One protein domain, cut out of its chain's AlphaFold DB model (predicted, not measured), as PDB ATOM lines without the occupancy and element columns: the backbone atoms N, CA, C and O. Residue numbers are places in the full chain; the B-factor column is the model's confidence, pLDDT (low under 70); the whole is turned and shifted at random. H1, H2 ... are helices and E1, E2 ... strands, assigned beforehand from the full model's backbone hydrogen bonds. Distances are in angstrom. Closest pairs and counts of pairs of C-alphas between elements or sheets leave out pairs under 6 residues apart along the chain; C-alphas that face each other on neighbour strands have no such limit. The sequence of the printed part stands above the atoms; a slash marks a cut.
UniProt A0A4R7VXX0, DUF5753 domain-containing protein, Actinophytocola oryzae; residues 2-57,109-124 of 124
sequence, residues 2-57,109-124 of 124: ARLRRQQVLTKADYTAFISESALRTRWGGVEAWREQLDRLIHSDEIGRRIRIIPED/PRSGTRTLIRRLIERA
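Overview. This is residues 2 to 57 and 109 to 124 of the 124 residues of the protein "DUF5753 domain-containing protein" of Actinophytocola oryzae (UniProt A0A4R7VXX0). What shape appears first? A two-strand parallel ribbon, E1 and E2, has E2 packed on H4 and on one end of H3, and these two helices lie side by side, running opposite ways. H1, residues 2 to 10, sticks out from this body as a free arm. What is it made of? The 72 printed residues hold four named helices and two named strands, in the order H1, E1, H2, H3, E2, H4, mostly helix. How compact is it? It is only just loose, close to compact, with a radius of gyration of the C-alphas of 13.5 A, and spans 41 by 27 by 19 A.

Along the chain. Where does the first half run? H1, residues 2 to 10, begins with C-alpha 2 at (-0.131, 32.838, 24.676); E1 is residues 16 to 20, 13.3 A long, and H2 residues 21 to 25. What follows? H3, residues 31 to 46, is 22.8 A long, and E2 is residues 50 to 54. H4, residues 110 to 122, is 18.9 A long and ends with C-alpha 122 at (-7.257, 59.852, -5.106).

Arrangement. How do the strands pair? E1 and E2 are parallel at 24 degrees, with N 17 and O 50 2.9 A apart, within hydrogen-bond range. E1, H2 H3, E2 form a strand-helix-strand unit, parallel neighbour strands with helices between, with a right-handed crossover. Where are the helices? The closest C-alphas of E2 and H4, Ile 53 and Thr 113, are 6.0 A apart. H3 touches H4 with residues 35 to 42 alone, closest at the C-alphas of Arg 35 and Ile 121, 6.0 A, at a shallow tilt of 20 degrees, opposite ways. Are helix backbones complete? Every O i to N i+4 pair is within hydrogen-bond range in H2, H3 and H4, and 3 of 5 in H1.

Size, cuts and confidence. How far does it reach? The two C-alphas farthest apart, of Ala 2 and Asp 57, are 42.4 A apart. Where is the cut? Residues 58 to 108 are not printed, and C-alphas 57 and 109 are 15.5 A apart; the links printed whole are tight. Where is confidence low? Residues 2 to 11 have pLDDT under 70.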
ATOM      1  N   ALA A   2       1.339  32.742  24.783       61.91
ATOM      2  CA  ALA A   2      -0.131  32.838  24.676       61.91
ATOM      3  C   ALA A   2      -0.647  33.902  23.675       61.91
ATOM      4  O   ALA A   2      -1.605  33.647  22.955       61.91
ATOM      5  N   ARG A   3       0.016  35.067  23.569       57.62
ATOM      6  CA  ARG A   3      -0.344  36.140  22.615       57.62
ATOM      7  C   ARG A   3      -0.260  35.696  21.148       57.62
ATOM      8  O   ARG A   3      -1.205  35.905  20.399       57.62
ATOM      9  N   LEU A   4       0.846  35.049  20.768       60.16
ATOM     10  CA  LEU A   4       1.066  34.543  19.405       60.16
ATOM     11  C   LEU A   4       0.041  33.464  19.032       60.16
ATOM     12  O   LEU A   4      -0.503  33.492  17.936       60.16
ATOM     13  N   ARG A   5      -0.298  32.568  19.969       61.09
ATOM     14  CA  ARG A   5      -1.348  31.560  19.748       61.09
ATOM     15  C   ARG A   5      -2.733  32.186  19.558       61.09
ATOM     16  O   ARG A   5      -3.465  31.746  18.687       61.09
ATOM     17  N   ARG A   6      -3.084  33.236  20.313       59.50
ATOM     18  CA  ARG A   6      -4.359  33.961  20.123       59.50
ATOM     19  C   ARG A   6      -4.424  34.678  18.771       59.50
ATOM     20  O   ARG A   6      -5.474  34.679  18.142       59.50
ATOM     21  N   GLN A   7      -3.307  35.220  18.284       57.44
ATOM     22  CA  GLN A   7      -3.250  35.840  16.952       57.44
ATOM     23  C   GLN A   7      -3.493  34.832  15.816       57.44
ATOM     24  O   GLN A   7      -4.105  35.193  14.816       57.44
ATOM     25  N   GLN A   8      -3.095  33.567  15.989       63.09
ATOM     26  CA  GLN A   8      -3.378  32.488  15.030       63.09
ATOM     27  C   GLN A   8      -4.854  32.047  15.007       63.09
ATOM     28  O   GLN A   8      -5.255  31.324  14.099       63.09
ATOM     29  N   VAL A   9      -5.666  32.444  15.993       61.44
ATOM     30  CA  VAL A   9      -7.112  32.155  16.011       61.44
ATOM     31  C   VAL A   9      -7.878  33.171  15.158       61.44
ATOM     32  O   VAL A   9      -8.821  32.796  14.467       61.44
ATOM     33  N   LEU A  10      -7.430  34.432  15.127       55.91
ATOM     34  CA  LEU A  10      -8.071  35.502  14.349       55.91
ATOM     35  C   LEU A  10      -8.049  35.252  12.834       55.91
ATOM     36  O   LEU A  10      -8.900  35.773  12.127       55.91
ATOM     37  N   THR A  11      -7.112  34.449  12.323       63.22
ATOM     38  CA  THR A  11      -7.070  34.074  10.898       63.22
ATOM     39  C   THR A  11      -8.140  33.060  10.496       63.22
ATOM     40  O   THR A  11      -8.301  32.810   9.306       63.22
ATOM     41  N   LYS A  12      -8.863  32.470  11.456       74.19
ATOM     42  CA  LYS A  12      -9.931  31.488  11.205       74.19
ATOM     43  C   LYS A  12     -11.335  32.029  11.472       74.19
ATOM     44  O   LYS A  12     -12.303  31.336  11.177       74.19
ATOM     45  N   ALA A  13     -11.448  33.215  12.064       81.19
ATOM     46  CA  ALA A  13     -12.737  33.828  12.340       81.19
ATOM     47  C   ALA A  13     -13.288  34.485  11.067       81.19
ATOM     48  O   ALA A  13     -12.558  35.213  10.392       81.19
ATOM     49  N   ASP A  14     -14.570  34.261  10.761       88.31
ATOM     50  CA  ASP A  14     -15.281  35.131   9.821       88.31
ATOM     51  C   ASP A  14     -15.395  36.511  10.472       88.31
ATOM     52  O   ASP A  14     -15.934  36.656  11.571       88.31
ATOM     53  N   TYR A  15     -14.807  37.508   9.822       89.75
ATOM     54  CA  TYR A  15     -14.678  38.848  10.363       89.75
ATOM     55  C   TYR A  15     -15.297  39.852   9.404       89.75
ATOM     56  O   TYR A  15     -14.898  39.948   8.239       89.75
ATOM     57  N   THR A  16     -16.241  40.628   9.931       93.00
ATOM     58  CA  THR A  16     -16.843  41.768   9.247       93.00
ATOM     59  C   THR A  16     -16.650  43.020  10.089       93.00
ATOM     60  O   THR A  16     -17.023  43.032  11.260       93.00
ATOM     61  N   ALA A  17     -16.085  44.070   9.498       92.94
ATOM     62  CA  ALA A  17     -16.004  45.392  10.107       92.94
ATOM     63  C   ALA A  17     -17.027  46.330   9.467       92.94
ATOM     64  O   ALA A  17     -17.058  46.472   8.242       92.94
ATOM     65  N   PHE A  18     -17.812  46.999  10.306       93.00
ATOM     66  CA  PHE A  18     -18.688  48.100   9.918       93.00
ATOM     67  C   PHE A  18     -18.023  49.411  10.322       93.00
ATOM     68  O   PHE A  18     -17.710  49.611  11.494       93.00
ATOM     69  N   ILE A  19     -17.758  50.280   9.350       92.56
ATOM     70  CA  ILE A  19     -17.002  51.518   9.554       92.56
ATOM     71  C   ILE A  19     -17.831  52.685   9.033       92.56
ATOM     72  O   ILE A  19     -18.290  52.651   7.893       92.56
ATOM     73  N   SER A  20     -18.007  53.728   9.845       91.12
ATOM     74  CA  SER A  20     -18.621  54.975   9.379       91.12
ATOM     75  C   SER A  20     -17.793  55.600   8.257       91.12
ATOM     76  O   SER A  20     -16.572  55.726   8.382       91.12
ATOM     77  N   GLU A  21     -18.444  56.068   7.195       92.00
ATOM     78  CA  GLU A  21     -17.778  56.817   6.129       92.00
ATOM     79  C   GLU A  21     -17.034  58.050   6.669       92.00
ATOM     80  O   GLU A  21     -15.917  58.340   6.233       92.00
ATOM     81  N   SER A  22     -17.597  58.741   7.665       89.19
ATOM     82  CA  SER A  22     -16.967  59.920   8.269       89.19
ATOM     83  C   SER A  22     -15.619  59.595   8.924       89.19
ATOM     84  O   SER A  22     -14.672  60.376   8.806       89.19
ATOM     85  N   ALA A  23     -15.481  58.402   9.517       90.00
ATOM     86  CA  ALA A  23     -14.227  57.943  10.113       90.00
ATOM     87  C   ALA A  23     -13.126  57.744   9.060       90.00
ATOM     88  O   ALA A  23     -11.955  57.990   9.342       90.00
ATOM     89  N   LEU A  24     -13.497  57.358   7.834       93.12
ATOM     90  CA  LEU A  24     -12.551  57.199   6.728       93.12
ATOM     91  C   LEU A  24     -12.071  58.533   6.164       93.12
ATOM     92  O   LEU A  24     -11.024  58.564   5.531       93.12
ATOM     93  N   ARG A  25     -12.805  59.631   6.368       92.06
ATOM     94  CA  ARG A  25     -12.411  60.968   5.893       92.06
ATOM     95  C   ARG A  25     -11.475  61.691   6.862       92.06
ATOM     96  O   ARG A  25     -10.767  62.613   6.456       92.06
ATOM     97  N   THR A  26     -11.458  61.298   8.135       91.19
ATOM     98  CA  THR A  26     -10.562  61.898   9.127       91.19
ATOM     99  C   THR A  26      -9.118  61.440   8.903       91.19
ATOM    100  O   THR A  26      -8.806  60.255   8.984       91.19
ATOM    101  N   ARG A  27      -8.213  62.394   8.655       92.94
ATOM    102  CA  ARG A  27      -6.793  62.156   8.329       92.94
ATOM    103  C   ARG A  27      -5.940  61.876   9.574       92.94
ATOM    104  O   ARG A  27      -5.018  62.630   9.895       92.94
ATOM    105  N   TRP A  28      -6.272  60.817  10.304       90.62
ATOM    106  CA  TRP A  28      -5.538  60.414  11.503       90.62
ATOM    107  C   TRP A  28      -4.067  60.119  11.189       90.62
ATOM    108  O   TRP A  28      -3.755  59.323  10.310       90.62
ATOM    109  N   GLY A  29      -3.152  60.754  11.928       92.50
ATOM    110  CA  GLY A  29      -1.709  60.555  11.745       92.50
ATOM    111  C   GLY A  29      -1.103  61.259  10.523       92.50
ATOM    112  O   GLY A  29       0.058  61.013  10.213       92.50
ATOM    113  N   GLY A  30      -1.846  62.144   9.848       94.75
ATOM    114  CA  GLY A  30      -1.388  62.848   8.646       94.75
ATOM    115  C   GLY A  30      -1.729  62.112   7.345       94.75
ATOM    116  O   GLY A  30      -2.222  60.990   7.359       94.75
ATOM    117  N   VAL A  31      -1.502  62.765   6.199       95.19
ATOM    118  CA  VAL A  31      -1.974  62.281   4.882       95.19
ATOM    119  C   VAL A  31      -1.340  60.947   4.479       95.19
ATOM    120  O   VAL A  31      -2.038  60.087   3.950       95.19
ATOM    121  N   GLU A  32      -0.045  60.755   4.730       95.81
ATOM    122  CA  GLU A  32       0.663  59.517   4.369       95.81
ATOM    123  C   GLU A  32       0.157  58.320   5.179       95.81
ATOM    124  O   GLU A  32      -0.254  57.316   4.600       95.81
ATOM    125  N   ALA A  33       0.096  58.458   6.509       96.44
ATOM    126  CA  ALA A  33      -0.429  57.419   7.393       96.44
ATOM    127  C   ALA A  33      -1.905  57.118   7.100       96.44
ATOM    128  O   ALA A  33      -2.315  55.960   7.096       96.44
ATOM    129  N   TRP A  34      -2.698  58.151   6.810       96.81
ATOM    130  CA  TRP A  34      -4.098  57.997   6.434       96.81
ATOM    131  C   TRP A  34      -4.263  57.199   5.134       96.81
ATOM    132  O   TRP A  34      -5.065  56.266   5.091       96.81
ATOM    133  N   ARG A  35      -3.467  57.493   4.095       96.62
ATOM    134  CA  ARG A  35      -3.458  56.700   2.854       96.62
ATOM    135  C   ARG A  35      -3.066  55.246   3.122       96.62
ATOM    136  O   ARG A  35      -3.782  54.352   2.683       96.62
ATOM    137  N   GLU A  36      -2.013  55.008   3.909       96.75
ATOM    138  CA  GLU A  36      -1.609  53.643   4.275       96.75
ATOM    139  C   GLU A  36      -2.742  52.897   4.998       96.75
ATOM    140  O   GLU A  36      -3.035  51.745   4.678       96.75
ATOM    141  N   GLN A  37      -3.422  53.540   5.950       96.06
ATOM    142  CA  GLN A  37      -4.552  52.941   6.664       96.06
ATOM    143  C   GLN A  37      -5.689  52.546   5.711       96.06
ATOM    144  O   GLN A  37      -6.232  51.446   5.830       96.06
ATOM    145  N   LEU A  38      -6.027  53.404   4.746       97.00
ATOM    146  CA  LEU A  38      -7.044  53.114   3.735       97.00
ATOM    147  C   LEU A  38      -6.633  51.956   2.810       97.00
ATOM    148  O   LEU A  38      -7.439  51.052   2.566       97.00
ATOM    149  N   ASP A  39      -5.375  51.913   2.370       96.38
ATOM    150  CA  ASP A  39      -4.838  50.793   1.588       96.38
ATOM    151  C   ASP A  39      -4.886  49.475   2.376       96.38
ATOM    152  O   ASP A  39      -5.249  48.422   1.841       96.38
ATOM    153  N   ARG A  40      -4.606  49.515   3.684       95.12
ATOM    154  CA  ARG A  40      -4.723  48.344   4.567       95.12
ATOM    155  C   ARG A  40      -6.155  47.830   4.685       95.12
ATOM    156  O   ARG A  40      -6.337  46.617   4.823       95.12
ATOM    157  N   LEU A  41      -7.161  48.704   4.623       95.12
ATOM    158  CA  LEU A  41      -8.569  48.292   4.600       95.12
ATOM    159  C   LEU A  41      -8.923  47.585   3.288       95.12
ATOM    160  O   LEU A  41      -9.558  46.531   3.328       95.12
ATOM    161  N   ILE A  42      -8.461  48.105   2.143       94.88
ATOM    162  CA  ILE A  42      -8.634  47.443   0.838       94.88
ATOM    163  C   ILE A  42      -7.984  46.057   0.863       94.88
ATOM    164  O   ILE A  42      -8.646  45.064   0.563       94.88
ATOM    165  N   HIS A  43      -6.723  45.975   1.290       93.75
ATOM    166  CA  HIS A  43      -5.999  44.708   1.367       93.75
ATOM    167  C   HIS A  43      -6.670  43.707   2.320       93.75
ATOM    168  O   HIS A  43      -6.772  42.520   2.015       93.75
ATOM    169  N   SER A  44      -7.175  44.175   3.467       91.50
ATOM    170  CA  SER A  44      -7.924  43.332   4.411       91.50
ATOM    171  C   SER A  44      -9.162  42.717   3.755       91.50
ATOM    172  O   SER A  44      -9.409  41.520   3.913       91.50
ATOM    173  N   ASP A  45      -9.900  43.511   2.976       91.19
ATOM    174  CA  ASP A  45     -11.043  43.018   2.210       91.19
ATOM    175  C   ASP A  45     -10.645  42.019   1.120       91.19
ATOM    176  O   ASP A  45     -11.378  41.063   0.866       91.19
ATOM    177  N   GLU A  46      -9.481  42.173   0.496       90.56
ATOM    178  CA  GLU A  46      -8.960  41.227  -0.497       90.56
ATOM    179  C   GLU A  46      -8.618  39.861   0.104       90.56
ATOM    180  O   GLU A  46      -8.937  38.841  -0.505       90.56
ATOM    181  N   ILE A  47      -8.072  39.824   1.323       89.50
ATOM    182  CA  ILE A  47      -7.743  38.573   2.029       89.50
ATOM    183  C   ILE A  47      -8.937  37.948   2.773       89.50
ATOM    184  O   ILE A  47      -8.759  37.029   3.570       89.50
ATOM    185  N   GLY A  48     -10.158  38.436   2.522       87.19
ATOM    186  CA  GLY A  48     -11.404  37.818   2.984       87.19
ATOM    187  C   GLY A  48     -12.035  38.432   4.235       87.19
ATOM    188  O   GLY A  48     -13.082  37.952   4.662       87.19
ATOM    189  N   ARG A  49     -11.468  39.502   4.810       89.88
ATOM    190  CA  ARG A  49     -12.097  40.235   5.925       89.88
ATOM    191  C   ARG A  49     -13.120  41.218   5.377       89.88
ATOM    192  O   ARG A  49     -12.737  42.207   4.770       89.88
ATOM    193  N   ARG A  50     -14.413  40.996   5.585       91.88
ATOM    194  CA  ARG A  50     -15.445  41.850   4.981       91.88
ATOM    195  C   ARG A  50     -15.389  43.262   5.567       91.88
ATOM    196  O   ARG A  50     -15.537  43.434   6.773       91.88
ATOM    197  N   ILE A  51     -15.216  44.274   4.719       93.88
ATOM    198  CA  ILE A  51     -15.312  45.684   5.128       93.88
ATOM    199  C   ILE A  51     -16.607  46.283   4.567       93.88
ATOM    200  O   ILE A  51     -16.845  46.292   3.355       93.88
ATOM    201  N   ARG A  52     -17.459  46.786   5.458       93.94
ATOM    202  CA  ARG A  52     -18.747  47.415   5.149       93.94
ATOM    203  C   ARG A  52     -18.687  48.870   5.591       93.94
ATOM    204  O   ARG A  52     -18.432  49.152   6.759       93.94
ATOM    205  N   ILE A  53     -18.900  49.787   4.656       94.06
ATOM    206  CA  ILE A  53     -18.964  51.214   4.980       94.06
ATOM    207  C   ILE A  53     -20.413  51.577   5.253       94.06
ATOM    208  O   ILE A  53     -21.282  51.240   4.453       94.06
ATOM    209  N   ILE A  54     -20.657  52.255   6.366       92.62
ATOM    210  CA  ILE A  54     -21.946  52.866   6.667       92.62
ATOM    211  C   ILE A  54     -21.925  54.280   6.078       92.62
ATOM    212  O   ILE A  54     -21.065  55.069   6.489       92.62
ATOM    213  N   PRO A  55     -22.795  54.589   5.098       90.00
ATOM    214  CA  PRO A  55     -22.862  55.923   4.510       90.00
ATOM    215  C   PRO A  55     -23.130  57.002   5.564       90.00
ATOM    216  O   PRO A  55     -23.831  56.765   6.545       90.00
ATOM    217  N   GLU A  56     -22.589  58.199   5.349       85.62
ATOM    218  CA  GLU A  56     -22.721  59.323   6.291       85.62
ATOM    219  C   GLU A  56     -24.167  59.832   6.448       85.62
ATOM    220  O   GLU A  56     -24.510  60.401   7.482       85.62
ATOM    221  N   ASP A  57     -25.025  59.604   5.449       85.00
ATOM    222  CA  ASP A  57     -26.444  59.974   5.488       85.00
ATOM    223  C   ASP A  57     -27.304  59.032   6.354       85.00
ATOM    224  O   ASP A  57     -28.457  59.350   6.651       85.00
ATOM    225  N   PRO A 109     -22.426  47.867  -0.464       88.06
ATOM    226  CA  PRO A 109     -21.942  46.609  -1.020       88.06
ATOM    227  C   PRO A 109     -20.415  46.562  -1.113       88.06
ATOM    228  O   PRO A 109     -19.761  47.574  -1.355       88.06
ATOM    229  N   ARG A 110     -19.828  45.367  -1.013       84.94
ATOM    230  CA  ARG A 110     -18.363  45.176  -0.998       84.94
ATOM    231  C   ARG A 110     -17.639  45.852  -2.176       84.94
ATOM    232  O   ARG A 110     -16.575  46.442  -2.003       84.94
ATOM    233  N   SER A 111     -18.224  45.802  -3.373       85.75
ATOM    234  CA  SER A 111     -17.698  46.484  -4.566       85.75
ATOM    235  C   SER A 111     -17.728  48.015  -4.434       85.75
ATOM    236  O   SER A 111     -16.781  48.695  -4.840       85.75
ATOM    237  N   GLY A 112     -18.784  48.554  -3.823       92.12
ATOM    238  CA  GLY A 112     -18.922  49.974  -3.515       92.12
ATOM    239  C   GLY A 112     -17.928  50.437  -2.451       92.12
ATOM    240  O   GLY A 112     -17.306  51.478  -2.641       92.12
ATOM    241  N   THR A 113     -17.681  49.630  -1.409       92.50
ATOM    242  CA  THR A 113     -16.675  49.914  -0.369       92.50
ATOM    243  C   THR A 113     -15.300  50.199  -0.975       92.50
ATOM    244  O   THR A 113     -14.714  51.251  -0.727       92.50
ATOM    245  N   ARG A 114     -14.789  49.298  -1.828       93.44
ATOM    246  CA  ARG A 114     -13.466  49.469  -2.461       93.44
ATOM    247  C   ARG A 114     -13.411  50.709  -3.345       93.44
ATOM    248  O   ARG A 114     -12.415  51.426  -3.347       93.44
ATOM    249  N   THR A 115     -14.482  50.952  -4.096       95.06
ATOM    250  CA  THR A 115     -14.589  52.119  -4.978       95.06
ATOM    251  C   THR A 115     -14.548  53.416  -4.174       95.06
ATOM    252  O   THR A 115     -13.841  54.347  -4.551       95.06
ATOM    253  N   LEU A 116     -15.264  53.471  -3.050       95.19
ATOM    254  CA  LEU A 116     -15.282  54.627  -2.160       95.19
ATOM    255  C   LEU A 116     -13.897  54.887  -1.559       95.19
ATOM    256  O   LEU A 116     -13.405  56.009  -1.658       95.19
ATOM    257  N   ILE A 117     -13.239  53.862  -1.007       95.44
ATOM    258  CA  ILE A 117     -11.914  54.025  -0.389       95.44
ATOM    259  C   ILE A 117     -10.884  54.519  -1.414       95.44
ATOM    260  O   ILE A 117     -10.156  55.468  -1.134       95.44
ATOM    261  N   ARG A 118     -10.865  53.955  -2.630       95.69
ATOM    262  CA  ARG A 118      -9.959  54.417  -3.700       95.69
ATOM    263  C   ARG A 118     -10.197  55.879  -4.065       95.69
ATOM    264  O   ARG A 118      -9.245  56.647  -4.139       95.69
ATOM    265  N   ARG A 119     -11.462  56.296  -4.187       95.56
ATOM    266  CA  ARG A 119     -11.808  57.705  -4.437       95.56
ATOM    267  C   ARG A 119     -11.339  58.638  -3.320       95.56
ATOM    268  O   ARG A 119     -10.991  59.778  -3.609       95.56
ATOM    269  N   LEU A 120     -11.347  58.197  -2.058       95.00
ATOM    270  CA  LEU A 120     -10.810  58.996  -0.947       95.00
ATOM    271  C   LEU A 120      -9.293  59.177  -1.068       95.00
ATOM    272  O   LEU A 120      -8.808  60.291  -0.892       95.00
ATOM    273  N   ILE A 121      -8.569  58.111  -1.422       94.25
ATOM    274  CA  ILE A 121      -7.114  58.149  -1.633       94.25
ATOM    275  C   ILE A 121      -6.749  59.069  -2.808       94.25
ATOM    276  O   ILE A 121      -5.809  59.850  -2.697       94.25
ATOM    277  N   GLU A 122      -7.496  59.020  -3.913       93.56
ATOM    278  CA  GLU A 122      -7.257  59.852  -5.106       93.56
ATOM    279  C   GLU A 122      -7.479  61.353  -4.854       93.56
ATOM    280  O   GLU A 122      -6.858  62.192  -5.502       93.56
ATOM    281  N   ARG A 123      -8.365  61.701  -3.914       88.31
ATOM    282  CA  ARG A 123      -8.705  63.089  -3.542       88.31
ATOM    283  C   ARG A 123      -7.846  63.651  -2.403       88.31
ATOM    284  O   ARG A 123      -8.106  64.759  -1.933       88.31
ATOM    285  N   ALA A 124      -6.907  62.854  -1.903       78.44
ATOM    286  CA  ALA A 124      -6.065  63.143  -0.748       78.44
ATOM    287  C   ALA A 124      -5.063  64.264  -1.022       78.44
ATOM    288  O   ALA A 124      -5.006  65.196  -0.185       78.44
TER     289      ALA A 124